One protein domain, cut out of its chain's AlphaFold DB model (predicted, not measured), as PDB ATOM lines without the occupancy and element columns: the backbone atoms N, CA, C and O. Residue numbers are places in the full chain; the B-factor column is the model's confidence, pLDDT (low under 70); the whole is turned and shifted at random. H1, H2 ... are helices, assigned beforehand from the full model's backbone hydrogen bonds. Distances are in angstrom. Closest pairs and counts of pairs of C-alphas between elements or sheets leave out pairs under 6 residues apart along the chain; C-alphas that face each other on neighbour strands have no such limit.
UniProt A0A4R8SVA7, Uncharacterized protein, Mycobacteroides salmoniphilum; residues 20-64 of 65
ATOM      1  N   LEU A  20      31.195   7.852  18.525       76.94
ATOM      2  CA  LEU A  20      30.616   7.253  17.320       76.94
ATOM      3  C   LEU A  20      29.082   7.206  17.385       76.94
ATOM      4  O   LEU A  20      28.406   7.752  16.515       76.94
ATOM      5  N   THR A  21      28.537   6.634  18.459       80.44
ATOM      6  CA  THR A  21      27.091   6.559  18.710       80.44
ATOM      7  C   THR A  21      26.394   7.927  18.686       80.44
ATOM      8  O   THR A  21      25.469   8.085  17.889       80.44
ATOM      9  N   PRO A  22      26.837   8.949  19.451       83.50
ATOM     10  CA  PRO A  22      26.173  10.252  19.423       83.50
ATOM     11  C   PRO A  22      26.287  10.957  18.065       83.50
ATOM     12  O   PRO A  22      25.389  11.708  17.698       83.50
ATOM     13  N   THR A  23      27.348  10.706  17.290       84.75
ATOM     14  CA  THR A  23      27.464  11.261  15.930       84.75
ATOM     15  C   THR A  23      26.427  10.642  14.991       84.75
ATOM     16  O   THR A  23      25.806  11.354  14.207       84.75
ATOM     17  N   LEU A  24      26.202   9.328  15.078       85.00
ATOM     18  CA  LEU A  24      25.195   8.639  14.265       85.00
ATOM     19  C   LEU A  24      23.769   9.074  14.618       85.00
ATOM     20  O   LEU A  24      22.962   9.249  13.707       85.00
ATOM     21  N   ASP A  25      23.481   9.312  15.900       85.62
ATOM     22  CA  ASP A  25      22.194   9.870  16.332       85.62
ATOM     23  C   ASP A  25      21.979  11.280  15.761       85.62
ATOM     24  O   ASP A  25      20.964  11.533  15.115       85.62
ATOM     25  N   GLN A  26      22.973  12.168  15.884       87.12
ATOM     26  CA  GLN A  26      22.899  13.524  15.325       87.12
ATOM     27  C   GLN A  26      22.683  13.532  13.809       87.12
ATOM     28  O   GLN A  26      21.969  14.386  13.291       87.12
ATOM     29  N   LEU A  27      23.296  12.593  13.084       87.75
ATOM     30  CA  LEU A  27      23.099  12.463  11.642       87.75
ATOM     31  C   LEU A  27      21.715  11.895  11.298       87.75
ATOM     32  O   LEU A  27      21.130  12.305  10.297       87.75
ATOM     33  N   ALA A  28      21.182  10.968  12.101       88.31
ATOM     34  CA  ALA A  28      19.847  10.409  11.896       88.31
ATOM     35  C   ALA A  28      18.743  11.452  12.138       88.31
ATOM     36  O   ALA A  28      17.726  11.430  11.444       88.31
ATOM     37  N   ASP A  29      18.965  12.385  13.065       89.50
ATOM     38  CA  ASP A  29      18.052  13.496  13.362       89.50
ATOM     39  C   ASP A  29      17.942  14.520  12.219       89.50
ATOM     40  O   ASP A  29      16.994  15.301  12.183       89.50
ATOM     41  N   LEU A  30      18.866  14.502  11.250       90.12
ATOM     42  CA  LEU A  30      18.762  15.308  10.026       90.12
ATOM     43  C   LEU A  30      17.804  14.706   8.984       90.12
ATOM     44  O   LEU A  30      17.668  15.267   7.898       90.12
ATOM     45  N   GLU A  31      17.187  13.559   9.288       86.62
ATOM     46  CA  GLU A  31      16.267  12.822   8.412       86.62
ATOM     47  C   GLU A  31      16.793  12.658   6.967       86.62
ATOM     48  O   GLU A  31      16.096  12.985   6.000       86.62
ATOM     49  N   PRO A  32      18.039  12.171   6.768       85.62
ATOM     50  CA  PRO A  32      18.607  12.086   5.432       85.62
ATOM     51  C   PRO A  32      17.842  11.065   4.588       85.62
ATOM     52  O   PRO A  32      17.711   9.901   4.956       85.62
ATOM     53  N   THR A  33      17.396  11.474   3.403       87.19
ATOM     54  CA  THR A  33      16.729  10.576   2.444       87.19
ATOM     55  C   THR A  33      17.712   9.843   1.526       87.19
ATOM     56  O   THR A  33      17.327   8.983   0.733       87.19
ATOM     57  N   THR A  34      18.995  10.208   1.586       83.88
ATOM     58  CA  THR A  34      20.054   9.619   0.765       83.88
ATOM     59  C   THR A  34      21.353   9.580   1.558       83.88
ATOM     60  O   THR A  34      21.785  10.598   2.090       83.88
ATOM     61  N   LEU A  35      22.010   8.422   1.592       84.06
ATOM     62  CA  LEU A  35      23.337   8.244   2.174       84.06
ATOM     63  C   LEU A  35      24.363   8.051   1.058       84.06
ATOM     64  O   LEU A  35      24.336   7.055   0.330       84.06
ATOM     65  N   ALA A  36      25.282   9.007   0.934       83.06
ATOM     66  CA  ALA A  36      26.458   8.869   0.088       83.06
ATOM     67  C   ALA A  36      27.545   8.121   0.869       83.06
ATOM     68  O   ALA A  36      28.075   8.629   1.853       83.06
ATOM     69  N   ILE A  37      27.859   6.903   0.437       78.81
ATOM     70  CA  ILE A  37      28.916   6.081   1.037       78.81
ATOM     71  C   ILE A  37      30.231   6.281   0.281       78.81
ATOM     72  O   ILE A  37      30.241   6.376  -0.943       78.81
ATOM     73  N   MET A  38      31.348   6.329   1.016       77.38
ATOM     74  CA  MET A  38      32.684   6.581   0.450       77.38
ATOM     75  C   MET A  38      33.135   5.502  -0.548       77.38
ATOM     76  O   MET A  38      33.924   5.784  -1.446       77.38
ATOM     77  N   HIS A  39      32.605   4.281  -0.427       74.00
ATOM     78  CA  HIS A  39      32.806   3.194  -1.380       74.00
ATOM     79  C   HIS A  39      31.489   2.449  -1.617       74.00
ATOM     80  O   HIS A  39      30.880   1.940  -0.678       74.00
ATOM     81  N   GLY A  40      31.071   2.350  -2.880       70.81
ATOM     82  CA  GLY A  40      29.845   1.661  -3.289       70.81
ATOM     83  C   GLY A  40      28.800   2.604  -3.882       70.81
ATOM     84  O   GLY A  40      29.087   3.753  -4.210       70.81
ATOM     85  N   SER A  41      27.585   2.090  -4.066       75.56
ATOM     86  CA  SER A  41      26.450   2.871  -4.560       75.56
ATOM     87  C   SER A  41      25.776   3.609  -3.411       75.56
ATOM     88  O   SER A  41      25.431   2.978  -2.412       75.56
ATOM     89  N   SER A  42      25.526   4.908  -3.574       77.94
ATOM     90  CA  SER A  42      24.712   5.682  -2.632       77.94
ATOM     91  C   SER A  42      23.356   5.012  -2.403       77.94
ATOM     92  O   SER A  42      22.732   4.514  -3.342       77.94
ATOM     93  N   TYR A  43      22.897   5.009  -1.157       80.69
ATOM     94  CA  TYR A  43      21.583   4.492  -0.794       80.69
ATOM     95  C   TYR A  43      20.568   5.633  -0.827       80.69
ATOM     96  O   TYR A  43      20.809   6.663  -0.209       80.69
ATOM     97  N   ALA A  44      19.445   5.451  -1.520       82.62
ATOM     98  CA  ALA A  44      18.313   6.376  -1.507       82.62
ATOM     99  C   ALA A  44      17.113   5.678  -0.855       82.62
ATOM    100  O   ALA A  44      16.736   4.581  -1.274       82.62
ATOM    101  N   GLY A  45      16.544   6.286   0.184       85.62
ATOM    102  CA  GLY A  45      15.522   5.685   1.039       85.62
ATOM    103  C   GLY A  45      15.485   6.339   2.420       85.62
ATOM    104  O   GLY A  45      15.716   7.535   2.550       85.62
ATOM    105  N   ASP A  46      15.214   5.562   3.465       87.19
ATOM    106  CA  ASP A  46      15.262   6.062   4.842       87.19
ATOM    107  C   ASP A  46      16.702   5.989   5.379       87.19
ATOM    108  O   ASP A  46      17.141   4.991   5.959       87.19
ATOM    109  N   GLY A  47      17.479   7.041   5.121       86.75
ATOM    110  CA  GLY A  47      18.851   7.157   5.605       86.75
ATOM    111  C   GLY A  47      18.942   7.374   7.117       86.75
ATOM    112  O   GLY A  47      19.984   7.077   7.695       86.75
ATOM    113  N   ALA A  48      17.873   7.820   7.782       88.19
ATOM    114  CA  ALA A  48      17.840   7.885   9.240       88.19
ATOM    115  C   ALA A  48      17.756   6.474   9.848       88.19
ATOM    116  O   ALA A  48      18.515   6.152  10.761       88.19
ATOM    117  N   ALA A  49      16.895   5.603   9.309       86.75
ATOM    118  CA  ALA A  49      16.837   4.188   9.693       86.75
ATOM    119  C   ALA A  49      18.161   3.463   9.390       86.75
ATOM    120  O   ALA A  49      18.731   2.849  10.292       86.75
ATOM    121  N   GLN A  50      18.679   3.669   8.169       88.31
ATOM    122  CA  GLN A  50      20.109   3.767   7.844       88.31
ATOM    123  C   GLN A  50      21.113   3.755   9.009       88.31
ATOM    124  O   GLN A  50      21.786   2.780   9.348       88.31
ATOM    125  N   LEU A  51      21.230   4.957   9.572       87.62
ATOM    126  CA  LEU A  51      22.207   5.357  10.573       87.62
ATOM    127  C   LEU A  51      21.904   4.755  11.947       87.62
ATOM    128  O   LEU A  51      22.835   4.379  12.656       87.62
ATOM    129  N   ARG A  52      20.624   4.594  12.303       88.12
ATOM    130  CA  ARG A  52      20.211   3.943  13.558       88.12
ATOM    131  C   ARG A  52      20.596   2.466  13.578       88.12
ATOM    132  O   ARG A  52      21.176   2.008  14.555       88.12
ATOM    133  N   SER A  53      20.370   1.739  12.482       86.81
ATOM    134  CA  SER A  53      20.804   0.341  12.385       86.81
ATOM    135  C   SER A  53      22.327   0.212  12.447       86.81
ATOM    136  O   SER A  53      22.838  -0.738  13.038       86.81
ATOM    137  N   LEU A  54      23.055   1.161  11.850       84.62
ATOM    138  CA  LEU A  54      24.515   1.196  11.906       84.62
ATOM    139  C   LEU A  54      25.020   1.435  13.337       84.62
ATOM    140  O   LEU A  54      25.939   0.750  13.785       84.62
ATOM    141  N   ARG A  55      24.396   2.366  14.064       85.69
ATOM    142  CA  ARG A  55      24.678   2.642  15.479       85.69
ATOM    143  C   ARG A  55      24.511   1.391  16.332       85.69
ATOM    144  O   ARG A  55      25.406   1.084  17.113       85.69
ATOM    145  N   ASP A  56      23.404   0.675  16.164       84.62
ATOM    146  CA  ASP A  56      23.113  -0.523  16.955       84.62
ATOM    147  C   ASP A  56      24.173  -1.611  16.714       84.62
ATOM    148  O   ASP A  56      24.703  -2.183  17.666       84.62
ATOM    149  N   GLY A  57      24.592  -1.812  15.459       83.00
ATOM    150  CA  GLY A  57      25.670  -2.749  15.125       83.00
ATOM    151  C   GLY A  57      27.029  -2.376  15.732       83.00
ATOM    152  O   GLY A  57      27.775  -3.255  16.164       83.00
ATOM    153  N   TYR A  58      27.357  -1.081  15.806       79.62
ATOM    154  CA  TYR A  58      28.579  -0.626  16.474       79.62
ATOM    155  C   TYR A  58      28.494  -0.710  18.003       79.62
ATOM    156  O   TYR A  58      29.498  -1.034  18.636       79.62
ATOM    157  N   ALA A  59      27.323  -0.461  18.597       78.44
ATOM    158  CA  ALA A  59      27.106  -0.623  20.034       78.44
ATOM    159  C   ALA A  59      27.305  -2.087  20.461       78.44
ATOM    160  O   ALA A  59      28.066  -2.355  21.388       78.44
ATOM    161  N   GLU A  60      26.730  -3.038  19.720       75.94
ATOM    162  CA  GLU A  60      26.943  -4.469  19.964       75.94
ATOM    163  C   GLU A  60      28.414  -4.881  19.809       75.94
ATOM    164  O   GLU A  60      28.896  -5.754  20.529       75.94
ATOM    165  N   LEU A  61      29.154  -4.276  18.875       74.44
ATOM    166  CA  LEU A  61      30.580  -4.560  18.702       74.44
ATOM    167  C   LEU A  61      31.415  -4.020  19.874       74.44
ATOM    168  O   LEU A  61      32.348  -4.690  20.309       74.44
ATOM    169  N   ALA A  62      31.061  -2.843  20.399       67.69
ATOM    170  CA  ALA A  62      31.728  -2.226  21.543       67.69
ATOM    171  C   ALA A  62      31.508  -2.994  22.856       67.69
ATOM    172  O   ALA A  62      32.405  -3.023  23.689       67.69
ATOM    173  N   GLU A  63      30.358  -3.650  23.036       65.75
ATOM    174  CA  GLU A  63      30.086  -4.496  24.210       65.75
ATOM    175  C   GLU A  63      30.790  -5.865  24.162       65.75
ATOM    176  O   GLU A  63      30.850  -6.574  25.166       65.75
ATOM    177  N   ARG A  64      31.312  -6.265  22.993       59.94
ATOM    178  CA  ARG A  64      31.962  -7.569  22.769       59.94
ATOM    179  C   ARG A  64      33.494  -7.516  22.811       59.94
ATOM    180  O   ARG A  64      34.113  -8.574  22.670       59.94
TER     181      ARG A  64
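What this domain is: This is residues 20 to 64 of the 65 residues of an uncharacterized protein of Mycobacteroides salmoniphilum (UniProt A0A4R8SVA7). A helical hairpin: the shorter H1 and the longer H2 lie side by side, and the long link between them makes a loop that folds back on itself at the end where H1 ends and H2 begins. The printed part has 45 residues with two named helices, H1 then H2, and no named strand; its class is all helix. It is only just compact, close to loose, with a radius of gyration of the C-alphas of 10.9 A and spans of 31 by 23 by 14 A.

How they stand to each other: H1, residues 20 to 28, and H2, residues 47 to 62, touch; their closest C-alphas, those of Ala 28 and Ala 48, are 4.2 A apart. They run opposite ways at a shallow tilt of 11 degrees. In both, every O i to N i+4 pair is within hydrogen-bond range.

Where its parts are: H1 begins at C-alpha 20 (30.616, 7.253, 17.320) and is 12.5 A long from first to last C-alpha. H2 is 22.5 A long and ends at C-alpha 62 (31.728, -2.226, 21.543).

The domain as a whole: The C-alphas farthest apart, those of Thr 33 and Arg 64, are 31.2 A apart. The long link has 18 residues, 29 to 46; in it residues 34 to 35 pair antiparallel with 43 to 44. The printed part has no cut. Residues 62 to 64 have pLDDT under 70.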